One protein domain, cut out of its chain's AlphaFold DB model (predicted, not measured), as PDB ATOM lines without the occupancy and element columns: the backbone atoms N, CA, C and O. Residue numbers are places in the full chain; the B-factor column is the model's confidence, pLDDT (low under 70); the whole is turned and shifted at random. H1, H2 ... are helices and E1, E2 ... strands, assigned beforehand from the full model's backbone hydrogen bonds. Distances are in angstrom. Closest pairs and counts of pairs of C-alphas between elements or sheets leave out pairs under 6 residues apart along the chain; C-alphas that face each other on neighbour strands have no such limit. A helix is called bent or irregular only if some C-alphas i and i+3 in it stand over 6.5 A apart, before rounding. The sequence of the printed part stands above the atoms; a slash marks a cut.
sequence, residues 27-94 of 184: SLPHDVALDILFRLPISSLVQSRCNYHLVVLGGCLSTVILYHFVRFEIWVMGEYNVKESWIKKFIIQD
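AT A GLANCE: This is residues 27 to 94 of the 184 residues of an uncharacterized protein of Actinidia rufa (UniProt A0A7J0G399). Picture a strongly twisted wall of four antiparallel strands, each folding back beside the one before, with two short helices close together at one side; H1 only grazes the wall, by E1 and E2. The printed part has 68 residues, with two named helices and four named strands in the order H1, H2, E1, E2, E3, E4 along the chain; the sheet's order is E1, E2, E3, E4, a meander in which each strand is the antiparallel neighbour of the one before. The class is mixed, and the whole is compact, with a radius of gyration of the C-alphas of 11.4 A and spans of 31 by 25 by 22 A.

IN THESE COORDINATES: Find C-alpha 51 at (224.527, 201.929, 124.692); from there E1, residues 51 to 57, runs 18.0 A. E2, residues 60 to 67, covers 21.8 A, E3, residues 71 to 77, 19.6 A, and E4, residues 86 to 92, 17.6 A, ending at C-alpha 92 at (222.299, 188.262, 129.053). Go back to C-alpha 30 at (217.336, 210.123, 117.048) for H1, residues 30 to 38, 12.0 A long. H2, residues 43 to 46, is irregular, but only just: C-alphas 43 and 46 are 6.6 A apart.

HOW THE PARTS SIT: Look first at hairpin E1 and E2, where N 55 and O 62 are 2.9 A apart, within hydrogen-bond range. In hairpin E2 and E3, N 65 and O 73 are at 2.9 A; in hairpin E3 and E4, N 74 and O 90 are at 3.0 A. H1 grazes the sheet with residues 33 to 37; the closest C-alphas of H1 and E2 are those of Leu 37 and Thr 63, 8.0 A. H2 is only just not on the sheet, with 4 pairs of C-alphas within 10 A. H1 and H2 are close but not clearly touching, Leu 37 and Leu 45 having the closest C-alphas, 7.7 A. In H1 every O i to N i+4 pair is within hydrogen-bond range; H2 is too short for one.

THE WHOLE: The C-alphas of Asn 81 and Asp 94 are the two farthest apart, 32.3 A. The printed part has no cut and no long link. Look for pLDDT under 70 at residues 27 to 28, 30, 41 to 50, 69 and 94.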
ATOM      1  N   SER A  27     219.137 204.140 111.539       56.00
ATOM      2  CA  SER A  27     218.610 205.488 111.325       56.00
ATOM      3  C   SER A  27     217.099 205.582 111.501       56.00
ATOM      4  O   SER A  27     216.405 206.087 110.616       56.00
ATOM      5  N   LEU A  28     216.580 205.145 112.649       59.19
ATOM      6  CA  LEU A  28     215.463 205.925 113.169       59.19
ATOM      7  C   LEU A  28     216.022 207.312 113.506       59.19
ATOM      8  O   LEU A  28     217.117 207.395 114.072       59.19
ATOM      9  N   PRO A  29     215.330 208.400 113.129       71.50
ATOM     10  CA  PRO A  29     215.677 209.720 113.623       71.50
ATOM     11  C   PRO A  29     215.859 209.656 115.146       71.50
ATOM     12  O   PRO A  29     215.111 208.963 115.841       71.50
ATOM     13  N   HIS A  30     216.926 210.274 115.651       68.94
ATOM     14  CA  HIS A  30     217.336 210.123 117.048       68.94
ATOM     15  C   HIS A  30     216.216 210.525 118.019       68.94
ATOM     16  O   HIS A  30     216.035 209.889 119.048       68.94
ATOM     17  N   ASP A  31     215.430 211.533 117.657       70.94
ATOM     18  CA  ASP A  31     214.198 211.963 118.316       70.94
ATOM     19  C   ASP A  31     213.140 210.857 118.400       70.94
ATOM     20  O   ASP A  31     212.567 210.653 119.467       70.94
ATOM     21  N   VAL A  32     212.929 210.086 117.332       76.31
ATOM     22  CA  VAL A  32     211.970 208.970 117.343       76.31
ATOM     23  C   VAL A  32     212.495 207.809 118.184       76.31
ATOM     24  O   VAL A  32     211.751 207.222 118.967       76.31
ATOM     25  N   ALA A  33     213.786 207.483 118.070       74.88
ATOM     26  CA  ALA A  33     214.403 206.466 118.920       74.88
ATOM     27  C   ALA A  33     214.316 206.861 120.401       74.88
ATOM     28  O   ALA A  33     213.949 206.036 121.236       74.88
ATOM     29  N   LEU A  34     214.591 208.128 120.721       72.50
ATOM     30  CA  LEU A  34     214.409 208.670 122.059       72.50
ATOM     31  C   LEU A  34     212.949 208.591 122.508       72.50
ATOM     32  O   LEU A  34     212.728 208.132 123.620       72.50
ATOM     33  N   ASP A  35     211.963 208.973 121.687       77.31
ATOM     34  CA  ASP A  35     210.538 208.876 122.056       77.31
ATOM     35  C   ASP A  35     210.151 207.441 122.433       77.31
ATOM     36  O   ASP A  35     209.558 207.201 123.486       77.31
ATOM     37  N   ILE A  36     210.577 206.465 121.625       78.06
ATOM     38  CA  ILE A  36     210.365 205.041 121.909       78.06
ATOM     39  C   ILE A  36     211.020 204.657 123.244       78.06
ATOM     40  O   ILE A  36     210.418 203.939 124.044       78.06
ATOM     41  N   LEU A  37     212.225 205.155 123.530       74.38
ATOM     42  CA  LEU A  37     212.913 204.886 124.794       74.38
ATOM     43  C   LEU A  37     212.293 205.590 126.003       74.38
ATOM     44  O   LEU A  37     212.259 205.003 127.080       74.38
ATOM     45  N   PHE A  38     211.786 206.815 125.858       75.19
ATOM     46  CA  PHE A  38     211.076 207.544 126.918       75.19
ATOM     47  C   PHE A  38     209.775 206.839 127.328       75.19
ATOM     48  O   PHE A  38     209.233 207.081 128.417       75.19
ATOM     49  N   ARG A  39     209.274 205.942 126.474       75.88
ATOM     50  CA  ARG A  39     208.165 205.042 126.790       75.88
ATOM     51  C   ARG A  39     208.595 203.817 127.605       75.88
ATOM     52  O   ARG A  39     207.738 203.175 128.195       75.88
ATOM     53  N   LEU A  40     209.881 203.505 127.739       71.88
ATOM     54  CA  LEU A  40     210.299 202.444 128.655       71.88
ATOM     55  C   LEU A  40     210.062 202.875 130.114       71.88
ATOM     56  O   LEU A  40     210.295 204.039 130.453       71.88
ATOM     57  N   PRO A  41     209.704 201.952 131.025       65.19
ATOM     58  CA  PRO A  41     209.618 202.222 132.467       65.19
ATOM     59  C   PRO A  41     210.994 202.478 133.121       65.19
ATOM     60  O   PRO A  41     211.140 202.423 134.339       65.19
ATOM     61  N   ILE A  42     212.019 202.777 132.320       65.44
ATOM     62  CA  ILE A  42     213.386 203.053 132.744       65.44
ATOM     63  C   ILE A  42     213.710 204.508 132.390       65.44
ATOM     64  O   ILE A  42     214.490 204.810 131.486       65.44
ATOM     65  N   SER A  43     213.101 205.438 133.119       56.81
ATOM     66  CA  SER A  43     213.323 206.883 132.955       56.81
ATOM     67  C   SER A  43     214.790 207.313 133.147       56.81
ATOM     68  O   SER A  43     215.180 208.393 132.708       56.81
ATOM     69  N   SER A  44     215.638 206.463 133.739       55.62
ATOM     70  CA  SER A  44     217.074 206.709 133.937       55.62
ATOM     71  C   SER A  44     217.953 206.441 132.705       55.62
ATOM     72  O   SER A  44     219.123 206.835 132.709       55.62
ATOM     73  N   LEU A  45     217.425 205.834 131.629       56.50
ATOM     74  CA  LEU A  45     218.189 205.587 130.389       56.50
ATOM     75  C   LEU A  45     218.665 206.863 129.701       56.50
ATOM     76  O   LEU A  45     219.636 206.832 128.956       56.50
ATOM     77  N   VAL A  46     217.990 207.976 129.965       55.16
ATOM     78  CA  VAL A  46     218.277 209.286 129.374       55.16
ATOM     79  C   VAL A  46     219.392 210.003 130.147       55.16
ATOM     80  O   VAL A  46     220.107 210.827 129.586       55.16
ATOM     81  N   GLN A  47     219.582 209.664 131.429       53.28
ATOM     82  CA  GLN A  47     220.656 210.208 132.273       53.28
ATOM     83  C   GLN A  47     221.933 209.363 132.211       53.28
ATOM     84  O   GLN A  47     223.040 209.891 132.313       53.28
ATOM     85  N   SER A  48     221.794 208.050 132.027       53.50
ATOM     86  CA  SER A  48     222.928 207.148 131.873       53.50
ATOM     87  C   SER A  48     223.379 207.109 130.413       53.50
ATOM     88  O   SER A  48     222.574 206.866 129.523       53.50
ATOM     89  N   ARG A  49     224.680 207.279 130.140       60.53
ATOM     90  CA  ARG A  49     225.287 207.069 128.807       60.53
ATOM     91  C   ARG A  49     225.310 205.575 128.429       60.53
ATOM     92  O   ARG A  49     226.370 205.007 128.166       60.53
ATOM     93  N   CYS A  50     224.159 204.909 128.469       64.19
ATOM     94  CA  CYS A  50     224.014 203.507 128.109       64.19
ATOM     95  C   CYS A  50     223.993 203.355 126.587       64.19
ATOM     96  O   CYS A  50     223.348 204.122 125.875       64.19
ATOM     97  N   ASN A  51     224.661 202.318 126.088       74.88
ATOM     98  CA  ASN A  51     224.527 201.929 124.692       74.88
ATOM     99  C   ASN A  51     223.204 201.178 124.531       74.88
ATOM    100  O   ASN A  51     223.016 200.155 125.179       74.88
ATOM    101  N   TYR A  52     222.310 201.646 123.668       80.75
ATOM    102  CA  TYR A  52     221.055 200.956 123.367       80.75
ATOM    103  C   TYR A  52     220.885 200.756 121.864       80.75
ATOM    104  O   TYR A  52     221.456 201.508 121.072       80.75
ATOM    105  N   HIS A  53     220.110 199.765 121.439       80.88
ATOM    106  CA  HIS A  53     219.644 199.660 120.054       80.88
ATOM    107  C   HIS A  53     218.294 198.952 119.972       80.88
ATOM    108  O   HIS A  53     217.936 198.163 120.845       80.88
ATOM    109  N   LEU A  54     217.560 199.249 118.902       84.88
ATOM    110  CA  LEU A  54     216.295 198.601 118.577       84.88
ATOM    111  C   LEU A  54     216.542 197.364 117.706       84.88
ATOM    112  O   LEU A  54     217.441 197.346 116.859       84.88
ATOM    113  N   VAL A  55     215.751 196.323 117.936       86.00
ATOM    114  CA  VAL A  55     215.793 195.043 117.220       86.00
ATOM    115  C   VAL A  55     214.409 194.397 117.257       86.00
ATOM    116  O   VAL A  55     213.582 194.741 118.097       86.00
ATOM    117  N   VAL A  56     214.137 193.461 116.353       86.50
ATOM    118  CA  VAL A  56     212.927 192.635 116.398       86.50
ATOM    119  C   VAL A  56     213.303 191.248 116.899       86.50
ATOM    120  O   VAL A  56     214.131 190.575 116.288       86.50
ATOM    121  N   LEU A  57     212.720 190.829 118.023       85.31
ATOM    122  CA  LEU A  57     212.954 189.513 118.623       85.31
ATOM    123  C   LEU A  57     211.618 188.801 118.801       85.31
ATOM    124  O   LEU A  57     210.690 189.360 119.381       85.31
ATOM    125  N   GLY A  58     211.518 187.578 118.276       81.69
ATOM    126  CA  GLY A  58     210.279 186.799 118.316       81.69
ATOM    127  C   GLY A  58     209.072 187.525 117.703       81.69
ATOM    128  O   GLY A  58     207.962 187.353 118.186       81.69
ATOM    129  N   GLY A  59     209.294 188.384 116.701       82.69
ATOM    130  CA  GLY A  59     208.243 189.172 116.043       82.69
ATOM    131  C   GLY A  59     207.860 190.486 116.737       82.69
ATOM    132  O   GLY A  59     207.134 191.278 116.150       82.69
ATOM    133  N   CYS A  60     208.380 190.770 117.933       84.81
ATOM    134  CA  CYS A  60     208.042 191.979 118.686       84.81
ATOM    135  C   CYS A  60     209.163 193.026 118.617       84.81
ATOM    136  O   CYS A  60     210.356 192.691 118.678       84.81
ATOM    137  N   LEU A  61     208.789 194.312 118.572       86.31
ATOM    138  CA  LEU A  61     209.748 195.405 118.734       86.31
ATOM    139  C   LEU A  61     210.410 195.301 120.111       86.31
ATOM    140  O   LEU A  61     209.744 195.225 121.143       86.31
ATOM    141  N   SER A  62     211.736 195.284 120.112       87.44
ATOM    142  CA  SER A  62     212.547 195.085 121.301       87.44
ATOM    143  C   SER A  62     213.637 196.146 121.400       87.44
ATOM    144  O   SER A  62     214.237 196.549 120.403       87.44
ATOM    145  N   THR A  63     213.928 196.565 122.626       87.81
ATOM    146  CA  THR A  63     215.063 197.428 122.949       87.81
ATOM    147  C   THR A  63     216.100 196.613 123.697       87.81
ATOM    148  O   THR A  63     215.796 195.960 124.694       87.81
ATOM    149  N   VAL A  64     217.342 196.686 123.239       86.56
ATOM    150  CA  VAL A  64     218.490 196.087 123.912       86.56
ATOM    151  C   VAL A  64     219.314 197.199 124.528       86.56
ATOM    152  O   VAL A  64     219.726 198.126 123.833       86.56
ATOM    153  N   ILE A  65     219.565 197.103 125.830       83.12
ATOM    154  CA  ILE A  65     220.336 198.084 126.593       83.12
ATOM    155  C   ILE A  65     221.582 197.395 127.134       83.12
ATOM    156  O   ILE A  65     221.493 196.429 127.888       83.12
ATOM    157  N   LEU A  66     222.752 197.904 126.766       79.19
ATOM    158  CA  LEU A  66     224.045 197.449 127.252       79.19
ATOM    159  C   LEU A  66     224.491 198.325 128.426       79.19
ATOM    160  O   LEU A  66     224.900 199.478 128.249       79.19
ATOM    161  N   TYR A  67     224.455 197.749 129.625       75.62
ATOM    162  CA  TYR A  67     224.915 198.399 130.849       75.62
ATOM    163  C   TYR A  67     226.377 198.057 131.121       75.62
ATOM    164  O   TYR A  67     226.752 196.882 131.153       75.62
ATOM    165  N   HIS A  68     227.196 199.094 131.327       70.25
ATOM    166  CA  HIS A  68     228.622 199.002 131.675       70.25
ATOM    167  C   HIS A  68     229.457 198.052 130.796       70.25
ATOM    168  O   HIS A  68     230.525 197.627 131.213       70.25
ATOM    169  N   PHE A  69     228.998 197.727 129.582       69.69
ATOM    170  CA  PHE A  69     229.602 196.715 128.703       69.69
ATOM    171  C   PHE A  69     229.634 195.282 129.268       69.69
ATOM    172  O   PHE A  69     230.353 194.448 128.729       69.69
ATOM    173  N   VAL A  70     228.865 194.986 130.321       72.88
ATOM    174  CA  VAL A  70     228.875 193.670 130.992       72.88
ATOM    175  C   VAL A  70     227.587 192.893 130.744       72.88
ATOM    176  O   VAL A  70     227.621 191.672 130.612       72.88
ATOM    177  N   ARG A  71     226.448 193.592 130.673       79.69
ATOM    178  CA  ARG A  71     225.134 192.950 130.585       79.69
ATOM    179  C   ARG A  71     224.248 193.591 129.530       79.69
ATOM    180  O   ARG A  71     224.159 194.820 129.462       79.69
ATOM    181  N   PHE A  72     223.548 192.754 128.775       85.25
ATOM    182  CA  PHE A  72     222.421 193.186 127.960       85.25
ATOM    183  C   PHE A  72     221.122 192.988 128.733       85.25
ATOM    184  O   PHE A  72     220.845 191.899 129.229       85.25
ATOM    185  N   GLU A  73     220.308 194.034 128.800       87.31
ATOM    186  CA  GLU A  73     218.913 193.946 129.214       87.31
ATOM    187  C   GLU A  73     218.023 194.076 127.986       87.31
ATOM    188  O   GLU A  73     218.147 195.039 127.225       87.31
ATOM    189  N   ILE A  74     217.140 193.101 127.798       88.06
ATOM    190  CA  ILE A  74     216.248 193.036 126.644       88.06
ATOM    191  C   ILE A  74     214.829 193.335 127.107       88.06
ATOM    192  O   ILE A  74     214.254 192.608 127.923       88.06
ATOM    193  N   TRP A  75     214.269 194.403 126.556       89.69
ATOM    194  CA  TRP A  75     212.898 194.837 126.775       89.69
ATOM    195  C   TRP A  75     212.090 194.588 125.519       89.69
ATOM    196  O   TRP A  75     212.526 194.956 124.431       89.69
ATOM    197  N   VAL A  76     210.927 193.967 125.668       88.00
ATOM    198  CA  VAL A  76     210.035 193.630 124.558       88.00
ATOM    199  C   VAL A  76     208.731 194.388 124.739       88.00
ATOM    200  O   VAL A  76     208.172 194.397 125.835       88.00
ATOM    201  N   MET A  77     208.266 195.036 123.676       86.94
ATOM    202  CA  MET A  77     206.956 195.675 123.652       86.94
ATOM    203  C   MET A  77     205.887 194.587 123.519       86.94
ATOM    204  O   MET A  77     205.884 193.857 122.528       86.94
ATOM    205  N   GLY A  78     205.025 194.450 124.530       84.50
ATOM    206  CA  GLY A  78     203.911 193.503 124.500       84.50
ATOM    207  C   GLY A  78     202.787 193.976 123.580       84.50
ATOM    208  O   GLY A  78     202.437 193.285 122.629       84.50
ATOM    209  N   GLU A  79     202.269 195.177 123.832       82.19
ATOM    210  CA  GLU A  79     201.212 195.812 123.041       82.19
ATOM    211  C   GLU A  79     201.723 197.108 122.404       82.19
ATOM    212  O   GLU A  79     202.325 197.970 123.053       82.19
ATOM    213  N   TYR A  80     201.471 197.273 121.106       79.50
ATOM    214  CA  TYR A  80     201.921 198.460 120.385       79.50
ATOM    215  C   TYR A  80     201.227 199.725 120.893       79.50
ATOM    216  O   TYR A  80     200.022 199.747 121.118       79.50
ATOM    217  N   ASN A  81     202.004 200.802 121.044       74.56
ATOM    218  CA  ASN A  81     201.583 202.101 121.590       74.56
ATOM    219  C   ASN A  81     201.160 202.115 123.071       74.56
ATOM    220  O   ASN A  81     200.872 203.198 123.582       74.56
ATOM    221  N   VAL A  82     201.206 200.986 123.785       81.62
ATOM    222  CA  VAL A  82     200.930 200.924 125.229       81.62
ATOM    223  C   VAL A  82     202.248 200.980 125.994       81.62
ATOM    224  O   VAL A  82     203.027 200.025 125.996       81.62
ATOM    225  N   LYS A  83     202.514 202.118 126.642       76.69
ATOM    226  CA  LYS A  83     203.773 202.396 127.354       76.69
ATOM    227  C   LYS A  83     204.039 201.381 128.473       76.69
ATOM    228  O   LYS A  83     205.168 200.960 128.702       76.69
ATOM    229  N   GLU A  84     202.992 200.959 129.153       79.25
ATOM    230  CA  GLU A  84     203.050 200.081 130.316       79.25
ATOM    231  C   GLU A  84     203.235 198.605 129.926       79.25
ATOM    232  O   GLU A  84     203.542 197.779 130.780       79.25
ATOM    233  N   SER A  85     203.102 198.270 128.636       83.38
ATOM    234  CA  SER A  85     203.208 196.895 128.127       83.38
ATOM    235  C   SER A  85     204.646 196.432 127.865       83.38
ATOM    236  O   SER A  85     204.869 195.300 127.431       83.38
ATOM    237  N   TRP A  86     205.637 197.297 128.078       86.06
ATOM    238  CA  TRP A  86     207.038 196.921 127.930       86.06
ATOM    239  C   TRP A  86     207.465 195.986 129.057       86.06
ATOM    240  O   TRP A  86     207.478 196.358 130.231       86.06
ATOM    241  N   ILE A  87     207.894 194.785 128.686       86.06
ATOM    242  CA  ILE A  87     208.292 193.741 129.626       86.06
ATOM    243  C   ILE A  87     209.793 193.502 129.496       86.06
ATOM    244  O   ILE A  87     210.317 193.269 128.401       86.06
ATOM    245  N   LYS A  88     210.502 193.514 130.628       87.19
ATOM    246  CA  LYS A  88     211.891 193.052 130.699       87.19
ATOM    247  C   LYS A  88     211.900 191.536 130.558       87.19
ATOM    248  O   LYS A  88     211.565 190.827 131.502       87.19
ATOM    249  N   LYS A  89     212.259 191.044 129.375       81.81
ATOM    250  CA  LYS A  89     212.123 189.623 129.050       81.81
ATOM    251  C   LYS A  89     213.350 188.821 129.467       81.81
ATOM    252  O   LYS A  89     213.205 187.755 130.050       81.81
ATOM    253  N   PHE A  90     214.551 189.342 129.203       81.38
ATOM    254  CA  PHE A  90     215.795 188.605 129.438       81.38
ATOM    255  C   PHE A  90     216.948 189.511 129.880       81.38
ATOM    256  O   PHE A  90     217.005 190.697 129.541       81.38
ATOM    257  N   ILE A  91     217.895 188.916 130.610       83.62
ATOM    258  CA  ILE A  91     219.201 189.503 130.919       83.62
ATOM    259  C   ILE A  91     220.262 188.540 130.394       83.62
ATOM    260  O   ILE A  91     220.324 187.402 130.847       83.62
ATOM    261  N   ILE A  92     221.110 189.006 129.480       84.06
ATOM    262  CA  ILE A  92     222.299 188.262 129.053       84.06
ATOM    263  C   ILE A  92     223.470 188.819 129.859       84.06
ATOM    264  O   ILE A  92     223.903 189.955 129.636       84.06
ATOM    265  N   GLN A  93     223.906 188.043 130.849       75.06
ATOM    266  CA  GLN A  93     225.078 188.333 131.676       75.06
ATOM    267  C   GLN A  93     226.337 187.737 131.038       75.06
ATOM    268  O   GLN A  93     226.245 186.962 130.088       75.06
ATOM    269  N   ASP A  94     227.506 188.130 131.544       64.38
ATOM    270  CA  ASP A  94     228.802 187.621 131.089       64.38
ATOM    271  C   ASP A  94     229.044 187.804 129.588       64.38
ATOM    272  O   ASP A  94     229.414 186.879 128.856       64.38
TER     273      ASP A  94